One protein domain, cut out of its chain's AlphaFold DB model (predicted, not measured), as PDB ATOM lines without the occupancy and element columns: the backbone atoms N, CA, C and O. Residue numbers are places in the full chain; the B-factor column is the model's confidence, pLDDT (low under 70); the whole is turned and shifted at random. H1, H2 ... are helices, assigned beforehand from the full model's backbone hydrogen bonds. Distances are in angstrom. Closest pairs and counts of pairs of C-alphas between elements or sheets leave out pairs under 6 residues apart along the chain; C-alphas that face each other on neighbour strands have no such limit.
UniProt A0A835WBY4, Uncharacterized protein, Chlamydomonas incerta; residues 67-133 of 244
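What this domain is: This is residues 67 to 133 of the 244 residues of an uncharacterized protein of Chlamydomonas incerta (UniProt A0A835WBY4). H2 and H4 make a V that is closed where H2 ends and H4 begins; H3, with residues 107 to 112 standing free, sticks out beyond the closed end. H1 crosses H4 near the open end, and the long link 81 to 92 leads from it to the start of H2. The printed part has 67 residues with four named helices, H1 to H4 in order, no named strand, and is all helix. It is compact, with a radius of gyration of the C-alphas of 11.3 A and spans of 30 by 27 by 19 A.

Where its parts are: H1, residues 70 to 80, begins at C-alpha 70 (-18.757, 35.324, 40.131) and measures 14.9 A. H2, residues 93 to 105, measures 18.1 A; H3, residues 107 to 111, 6.3 A. H4, residues 116 to 125, measures 14.1 A and ends at C-alpha 125 (-9.327, 33.499, 42.472).

How they stand to each other: H1 is close to but not clearly touching H4, about perpendicular at 82 degrees; their closest C-alphas, Cys 73 and Val 122, are 7.4 A apart. H2, with residues 100 to 104 alone, touches H4 at a steep tilt of 55 degrees, opposite ways; their closest C-alphas, Leu 100 and Arg 116, are 6.0 A apart. H2 and H3 only just touch, only at the corner, with 3 pairs of C-alphas within 8 A; the closest, Val 103 and Ala 109, are 6.2 A apart. H1 and H3 are apart. In H1, H2, H3 and H4 every O i to N i+4 pair is within hydrogen-bond range.

The domain as a whole: The C-alphas farthest apart, Gly 83 and Arg 111, are 31.0 A apart. The printed part has no cut; the link H1 to H2 is long. No printed residue is under 70 in pLDDT.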
ATOM      1  N   GLY A  67     -13.855  43.176  44.185       90.69
ATOM      2  CA  GLY A  67     -13.153  41.900  44.337       90.69
ATOM      3  C   GLY A  67     -13.626  40.798  43.373       90.69
ATOM      4  O   GLY A  67     -14.438  41.044  42.474       90.69
ATOM      5  N   PRO A  68     -13.108  39.564  43.534       93.88
ATOM      6  CA  PRO A  68     -13.384  38.431  42.650       93.88
ATOM      7  C   PRO A  68     -14.785  37.852  42.889       93.88
ATOM      8  O   PRO A  68     -14.967  36.804  43.504       93.88
ATOM      9  N   THR A  69     -15.807  38.548  42.404       95.75
ATOM     10  CA  THR A  69     -17.180  38.034  42.377       95.75
ATOM     11  C   THR A  69     -17.379  37.067  41.206       95.75
ATOM     12  O   THR A  69     -16.642  37.106  40.222       95.75
ATOM     13  N   SER A  70     -18.417  36.223  41.251       96.00
ATOM     14  CA  SER A  70     -18.757  35.324  40.131       96.00
ATOM     15  C   SER A  70     -18.975  36.077  38.804       96.00
ATOM     16  O   SER A  70     -18.534  35.615  37.750       96.00
ATOM     17  N   SER A  71     -19.575  37.274  38.856       95.31
ATOM     18  CA  SER A  71     -19.769  38.138  37.682       95.31
ATOM     19  C   SER A  71     -18.439  38.670  37.133       95.31
ATOM     20  O   SER A  71     -18.182  38.593  35.927       95.31
ATOM     21  N   CYS A  72     -17.545  39.116  38.022       95.44
ATOM     22  CA  CYS A  72     -16.180  39.490  37.657       95.44
ATOM     23  C   CYS A  72     -15.443  38.315  36.999       95.44
ATOM     24  O   CYS A  72     -14.967  38.446  35.875       95.44
ATOM     25  N   CYS A  73     -15.417  37.142  37.637       96.00
ATOM     26  CA  CYS A  73     -14.722  35.974  37.100       96.00
ATOM     27  C   CYS A  73     -15.287  35.503  35.760       96.00
ATOM     28  O   CYS A  73     -14.518  35.089  34.901       96.00
ATOM     29  N   SER A  74     -16.601  35.588  35.551       95.62
ATOM     30  CA  SER A  74     -17.219  35.253  34.260       95.62
ATOM     31  C   SER A  74     -16.751  36.206  33.159       95.62
ATOM     32  O   SER A  74     -16.413  35.773  32.059       95.62
ATOM     33  N   THR A  75     -16.656  37.497  33.479       94.38
ATOM     34  CA  THR A  75     -16.192  38.525  32.540       94.38
ATOM     35  C   THR A  75     -14.705  38.367  32.228       94.38
ATOM     36  O   THR A  75     -14.308  38.368  31.063       94.38
ATOM     37  N   VAL A  76     -13.878  38.151  33.254       94.00
ATOM     38  CA  VAL A  76     -12.438  37.905  33.095       94.00
ATOM     39  C   VAL A  76     -12.192  36.601  32.332       94.00
ATOM     40  O   VAL A  76     -11.327  36.569  31.460       94.00
ATOM     41  N   ASN A  77     -12.983  35.550  32.570       94.50
ATOM     42  CA  ASN A  77     -12.899  34.306  31.803       94.50
ATOM     43  C   ASN A  77     -13.253  34.501  30.327       94.50
ATOM     44  O   ASN A  77     -12.570  33.945  29.474       94.50
ATOM     45  N   GLY A  78     -14.250  35.327  30.003       93.62
ATOM     46  CA  GLY A  78     -14.570  35.657  28.609       93.62
ATOM     47  C   GLY A  78     -13.453  36.414  27.881       93.62
ATOM     48  O   GLY A  78     -13.433  36.457  26.652       93.62
ATOM     49  N   PHE A  79     -12.513  36.995  28.628       91.94
ATOM     50  CA  PHE A  79     -11.439  37.822  28.093       91.94
ATOM     51  C   PHE A  79     -10.084  37.109  28.050       91.94
ATOM     52  O   PHE A  79      -9.428  37.095  27.009       91.94
ATOM     53  N   ALA A  80      -9.688  36.500  29.167       93.25
ATOM     54  CA  ALA A  80      -8.391  35.861  29.379       93.25
ATOM     55  C   ALA A  80      -8.490  34.394  29.840       93.25
ATOM     56  O   ALA A  80      -7.465  33.754  30.077       93.25
ATOM     57  N   GLY A  81      -9.703  33.856  29.988       91.88
ATOM     58  CA  GLY A  81      -9.919  32.451  30.322       91.88
ATOM     59  C   GLY A  81      -9.646  31.506  29.144       91.88
ATOM     60  O   GLY A  81      -9.273  31.941  28.053       91.88
ATOM     61  N   PRO A  82      -9.825  30.190  29.335       89.06
ATOM     62  CA  PRO A  82      -9.619  29.197  28.282       89.06
ATOM     63  C   PRO A  82     -10.566  29.434  27.096       89.06
ATOM     64  O   PRO A  82     -11.778  29.513  27.276       89.06
ATOM     65  N   GLY A  83     -10.020  29.546  25.880       87.88
ATOM     66  CA  GLY A  83     -10.797  29.824  24.660       87.88
ATOM     67  C   GLY A  83     -11.122  31.304  24.420       87.88
ATOM     68  O   GLY A  83     -11.723  31.642  23.402       87.88
ATOM     69  N   ALA A  84     -10.707  32.188  25.325       92.81
ATOM     70  CA  ALA A  84     -10.824  33.629  25.167       92.81
ATOM     71  C   ALA A  84      -9.742  34.190  24.218       92.81
ATOM     72  O   ALA A  84      -8.716  33.542  23.995       92.81
ATOM     73  N   PRO A  85      -9.904  35.412  23.677       89.81
ATOM     74  CA  PRO A  85      -8.938  35.981  22.736       89.81
ATOM     75  C   PRO A  85      -7.562  36.252  23.365       89.81
ATOM     76  O   PRO A  85      -6.561  36.269  22.657       89.81
ATOM     77  N   LEU A  86      -7.492  36.429  24.689       90.88
ATOM     78  CA  LEU A  86      -6.231  36.549  25.431       90.88
ATOM     79  C   LEU A  86      -5.912  35.299  26.255       90.88
ATOM     80  O   LEU A  86      -5.090  35.364  27.173       90.88
ATOM     81  N   ALA A  87      -6.541  34.165  25.935       90.25
ATOM     82  CA  ALA A  87      -6.215  32.888  26.553       90.25
ATOM     83  C   ALA A  87      -4.707  32.641  26.450       90.25
ATOM     84  O   ALA A  87      -4.122  32.732  25.371       90.25
ATOM     85  N   TYR A  88      -4.075  32.345  27.586       90.31
ATOM     86  CA  TYR A  88      -2.641  32.054  27.694       90.31
ATOM     87  C   TYR A  88      -1.689  33.210  27.341       90.31
ATOM     88  O   TYR A  88      -0.491  33.093  27.581       90.31
ATOM     89  N   CYS A  89      -2.174  34.364  26.879       92.75
ATOM     90  CA  CYS A  89      -1.328  35.540  26.665       92.75
ATOM     91  C   CYS A  89      -0.756  36.088  27.982       92.75
ATOM     92  O   CYS A  89       0.361  36.600  28.014       92.75
ATOM     93  N   LEU A  90      -1.484  35.910  29.089       93.00
ATOM     94  CA  LEU A  90      -1.028  36.261  30.440       93.00
ATOM     95  C   LEU A  90       0.075  35.335  30.976       93.00
ATOM     96  O   LEU A  90       0.614  35.580  32.057       93.00
ATOM     97  N   CYS A  91       0.419  34.273  30.245       92.75
ATOM     98  CA  CYS A  91       1.562  33.418  30.553       92.75
ATOM     99  C   CYS A  91       2.900  34.049  30.156       92.75
ATOM    100  O   CYS A  91       3.945  33.588  30.611       92.75
ATOM    101  N   TYR A  92       2.886  35.112  29.349       92.06
ATOM    102  CA  TYR A  92       4.077  35.902  29.064       92.06
ATOM    103  C   TYR A  92       4.269  36.964  30.160       92.06
ATOM    104  O   TYR A  92       3.409  37.837  30.307       92.06
ATOM    105  N   PRO A  93       5.387  36.941  30.909       89.31
ATOM    106  CA  PRO A  93       5.604  37.869  32.019       89.31
ATOM    107  C   PRO A  93       5.656  39.333  31.559       89.31
ATOM    108  O   PRO A  93       5.083  40.184  32.229       89.31
ATOM    109  N   ASP A  94       6.233  39.617  30.383       89.88
ATOM    110  CA  ASP A  94       6.284  40.983  29.828       89.88
ATOM    111  C   ASP A  94       4.886  41.562  29.569       89.88
ATOM    112  O   ASP A  94       4.616  42.725  29.847       89.88
ATOM    113  N   LEU A  95       3.982  40.743  29.020       90.19
ATOM    114  CA  LEU A  95       2.612  41.153  28.709       90.19
ATOM    115  C   LEU A  95       1.804  41.372  29.985       90.19
ATOM    116  O   LEU A  95       0.985  42.288  30.046       90.19
ATOM    117  N   LEU A  96       2.039  40.540  31.002       90.44
ATOM    118  CA  LEU A  96       1.427  40.711  32.311       90.44
ATOM    119  C   LEU A  96       1.910  42.007  32.975       90.44
ATOM    120  O   LEU A  96       1.078  42.767  33.458       90.44
ATOM    121  N   GLU A  97       3.214  42.295  32.958       90.62
ATOM    122  CA  GLU A  97       3.759  43.568  33.452       90.62
ATOM    123  C   GLU A  97       3.185  44.762  32.690       90.62
ATOM    124  O   GLU A  97       2.681  45.691  33.313       90.62
ATOM    125  N   GLN A  98       3.139  44.704  31.359       90.50
ATOM    126  CA  GLN A  98       2.608  45.792  30.538       90.50
ATOM    127  C   GLN A  98       1.104  46.027  30.759       90.50
ATOM    128  O   GLN A  98       0.630  47.169  30.738       90.50
ATOM    129  N   LEU A  99       0.333  44.962  31.003       88.12
ATOM    130  CA  LEU A  99      -1.071  45.068  31.400       88.12
ATOM    131  C   LEU A  99      -1.196  45.748  32.766       88.12
ATOM    132  O   LEU A  99      -2.025  46.642  32.929       88.12
ATOM    133  N   LEU A 100      -0.374  45.346  33.734       89.94
ATOM    134  CA  LEU A 100      -0.374  45.916  35.080       89.94
ATOM    135  C   LEU A 100       0.026  47.396  35.061       89.94
ATOM    136  O   LEU A 100      -0.680  48.210  35.651       89.94
ATOM    137  N   GLU A 101       1.056  47.772  34.304       91.12
ATOM    138  CA  GLU A 101       1.436  49.172  34.073       91.12
ATOM    139  C   GLU A 101       0.321  49.971  33.386       91.12
ATOM    140  O   GLU A 101       0.060  51.121  33.741       91.12
ATOM    141  N   THR A 102      -0.388  49.376  32.422       88.12
ATOM    142  CA  THR A 102      -1.535  50.020  31.755       88.12
ATOM    143  C   THR A 102      -2.675  50.289  32.737       88.12
ATOM    144  O   THR A 102      -3.280  51.361  32.711       88.12
ATOM    145  N   VAL A 103      -2.987  49.326  33.606       87.50
ATOM    146  CA  VAL A 103      -4.024  49.486  34.635       87.50
ATOM    147  C   VAL A 103      -3.599  50.550  35.647       87.50
ATOM    148  O   VAL A 103      -4.394  51.420  35.990       87.50
ATOM    149  N   GLU A 104      -2.336  50.545  36.063       88.75
ATOM    150  CA  GLU A 104      -1.811  51.467  37.069       88.75
ATOM    151  C   GLU A 104      -1.638  52.906  36.549       88.75
ATOM    152  O   GLU A 104      -1.811  53.879  37.294       88.75
ATOM    153  N   SER A 105      -1.328  53.068  35.264       90.94
ATOM    154  CA  SER A 105      -1.281  54.375  34.598       90.94
ATOM    155  C   SER A 105      -2.675  54.945  34.311       90.94
ATOM    156  O   SER A 105      -2.813  56.145  34.062       90.94
ATOM    157  N   ASN A 106      -3.730  54.130  34.405       88.19
ATOM    158  CA  ASN A 106      -5.097  54.583  34.212       88.19
ATOM    159  C   ASN A 106      -5.672  55.205  35.497       88.19
ATOM    160  O   ASN A 106      -5.991  54.531  36.479       88.19
ATOM    161  N   SER A 107      -5.869  56.523  35.471       90.19
ATOM    162  CA  SER A 107      -6.392  57.285  36.609       90.19
ATOM    163  C   SER A 107      -7.814  56.887  37.026       90.19
ATOM    164  O   SER A 107      -8.163  57.054  38.194       90.19
ATOM    165  N   LEU A 108      -8.630  56.336  36.118       87.06
ATOM    166  CA  LEU A 108      -9.959  55.819  36.458       87.06
ATOM    167  C   LEU A 108      -9.845  54.520  37.252       87.06
ATOM    168  O   LEU A 108     -10.464  54.406  38.304       87.06
ATOM    169  N   ALA A 109      -9.012  53.579  36.800       86.44
ATOM    170  CA  ALA A 109      -8.787  52.310  37.491       86.44
ATOM    171  C   ALA A 109      -8.286  52.535  38.929       86.44
ATOM    172  O   ALA A 109      -8.848  51.974  39.869       86.44
ATOM    173  N   LYS A 110      -7.339  53.467  39.116       88.06
ATOM    174  CA  LYS A 110      -6.872  53.892  40.447       88.06
ATOM    175  C   LYS A 110      -7.978  54.470  41.328       88.06
ATOM    176  O   LYS A 110      -8.029  54.170  42.516       88.06
ATOM    177  N   ARG A 111      -8.894  55.269  40.772       87.56
ATOM    178  CA  ARG A 111     -10.038  55.807  41.537       87.56
ATOM    179  C   ARG A 111     -10.992  54.720  42.022       87.56
ATOM    180  O   ARG A 111     -11.650  54.916  43.036       87.56
ATOM    181  N   PHE A 112     -11.050  53.596  41.317       87.69
ATOM    182  CA  PHE A 112     -11.815  52.426  41.728       87.69
ATOM    183  C   PHE A 112     -10.997  51.440  42.582       87.69
ATOM    184  O   PHE A 112     -11.486  50.357  42.871       87.69
ATOM    185  N   GLY A 113      -9.769  51.781  42.997       87.94
ATOM    186  CA  GLY A 113      -8.918  50.888  43.797       87.94
ATOM    187  C   GLY A 113      -8.474  49.630  43.045       87.94
ATOM    188  O   GLY A 113      -8.217  48.590  43.651       87.94
ATOM    189  N   VAL A 114      -8.444  49.685  41.709       90.19
ATOM    190  CA  VAL A 114      -7.940  48.583  40.888       90.19
ATOM    191  C   VAL A 114      -6.419  48.665  40.857       90.19
ATOM    192  O   VAL A 114      -5.831  49.327  40.005       90.19
ATOM    193  N   ASP A 115      -5.795  47.975  41.806       90.56
ATOM    194  CA  ASP A 115      -4.344  47.891  41.945       90.56
ATOM    195  C   ASP A 115      -3.790  46.538  41.474       90.56
ATOM    196  O   ASP A 115      -4.509  45.541  41.333       90.56
ATOM    197  N   ARG A 116      -2.466  46.469  41.300       90.88
ATOM    198  CA  ARG A 116      -1.729  45.252  40.907       90.88
ATOM    199  C   ARG A 116      -2.048  44.037  41.788       90.88
ATOM    200  O   ARG A 116      -2.179  42.918  41.281       90.88
ATOM    201  N   ASN A 117      -2.232  44.260  43.092       91.50
ATOM    202  CA  ASN A 117      -2.623  43.215  44.041       91.50
ATOM    203  C   ASN A 117      -4.047  42.708  43.798       91.50
ATOM    204  O   ASN A 117      -4.273  41.500  43.855       91.50
ATOM    205  N   LEU A 118      -4.993  43.600  43.489       91.44
ATOM    206  CA  LEU A 118      -6.367  43.213  43.179       91.44
ATOM    207  C   LEU A 118      -6.408  42.382  41.897       91.44
ATOM    208  O   LEU A 118      -7.002  41.309  41.893       91.44
ATOM    209  N   VAL A 119      -5.726  42.829  40.839       91.69
ATOM    210  CA  VAL A 119      -5.654  42.097  39.563       91.69
ATOM    211  C   VAL A 119      -5.059  40.705  39.777       91.69
ATOM    212  O   VAL A 119      -5.643  39.717  39.342       91.69
ATOM    213  N   SER A 120      -3.951  40.602  40.513       91.50
ATOM    214  CA  SER A 120      -3.328  39.307  40.828       91.50
ATOM    215  C   SER A 120      -4.256  38.408  41.656       91.50
ATOM    216  O   SER A 120      -4.371  37.214  41.380       91.50
ATOM    217  N   SER A 121      -4.966  38.980  42.632       93.81
ATOM    218  CA  SER A 121      -5.952  38.266  43.452       93.81
ATOM    219  C   SER A 121      -7.132  37.759  42.620       93.81
ATOM    220  O   SER A 121      -7.527  36.602  42.759       93.81
ATOM    221  N   VAL A 122      -7.653  38.574  41.700       93.75
ATOM    222  CA  VAL A 122      -8.743  38.206  40.786       93.75
ATOM    223  C   VAL A 122      -8.296  37.117  39.821       93.75
ATOM    224  O   VAL A 122      -8.986  36.111  39.696       93.75
ATOM    225  N   LEU A 123      -7.128  37.253  39.191       93.25
ATOM    226  CA  LEU A 123      -6.598  36.231  38.285       93.25
ATOM    227  C   LEU A 123      -6.429  34.883  38.998       93.25
ATOM    228  O   LEU A 123      -6.827  33.851  38.458       93.25
ATOM    229  N   ASN A 124      -5.910  34.889  40.227       93.62
ATOM    230  CA  ASN A 124      -5.748  33.672  41.021       93.62
ATOM    231  C   ASN A 124      -7.092  33.089  41.485       93.62
ATOM    232  O   ASN A 124      -7.305  31.885  41.358       93.62
ATOM    233  N   SER A 125      -8.012  33.928  41.966       95.75
ATOM    234  CA  SER A 125      -9.327  33.499  42.472       95.75
ATOM    235  C   SER A 125     -10.240  32.983  41.361       95.75
ATOM    236  O   SER A 125     -10.972  32.019  41.552       95.75
ATOM    237  N   CYS A 126     -10.168  33.591  40.177       95.38
ATOM    238  CA  CYS A 126     -10.929  33.186  38.997       95.38
ATOM    239  C   CYS A 126     -10.250  32.057  38.201       95.38
ATOM    240  O   CYS A 126     -10.755  31.669  37.150       95.38
ATOM    241  N   ASN A 127      -9.129  31.525  38.704       94.50
ATOM    242  CA  ASN A 127      -8.366  30.423  38.122       94.50
ATOM    243  C   ASN A 127      -7.880  30.691  36.683       94.50
ATOM    244  O   ASN A 127      -7.837  29.791  35.844       94.50
ATOM    245  N   ILE A 128      -7.509  31.943  36.403       94.00
ATOM    246  CA  ILE A 128      -7.015  32.380  35.098       94.00
ATOM    247  C   ILE A 128      -5.536  31.991  34.957       94.00
ATOM    248  O   ILE A 128      -4.725  32.379  35.810       94.00
ATOM    249  N   PRO A 129      -5.154  31.271  33.886       91.94
ATOM    250  CA  PRO A 129      -3.758  30.966  33.581       91.94
ATOM    251  C   PRO A 129      -2.913  32.239  33.497       91.94
ATOM    252  O   PRO A 129      -3.193  33.117  32.684       91.94
ATOM    253  N   ASN A 130      -1.876  32.346  34.325       92.62
ATOM    254  CA  ASN A 130      -0.967  33.489  34.320       92.62
ATOM    255  C   ASN A 130       0.463  33.067  34.679       92.62
ATOM    256  O   ASN A 130       0.672  32.018  35.292       92.62
ATOM    257  N   ALA A 131       1.437  33.906  34.322       90.50
ATOM    258  CA  ALA A 131       2.862  33.648  34.540       90.50
ATOM    259  C   ALA A 131       3.253  33.490  36.024       90.50
ATOM    260  O   ALA A 131       4.219  32.797  36.332       90.50
ATOM    261  N   ASN A 132       2.498  34.095  36.947       87.62
ATOM    262  CA  ASN A 132       2.775  34.025  38.384       87.62
ATOM    263  C   ASN A 132       2.265  32.726  39.029       87.62
ATOM    264  O   ASN A 132       2.681  32.387  40.138       87.62
ATOM    265  N   LYS A 133       1.369  31.987  38.363       87.31
ATOM    266  CA  LYS A 133       0.790  30.744  38.876       87.31
ATOM    267  C   LYS A 133       1.437  29.543  38.192       87.31
ATOM    268  O   LYS A 133       1.008  29.101  37.121       87.31
TER     269      LYS A 133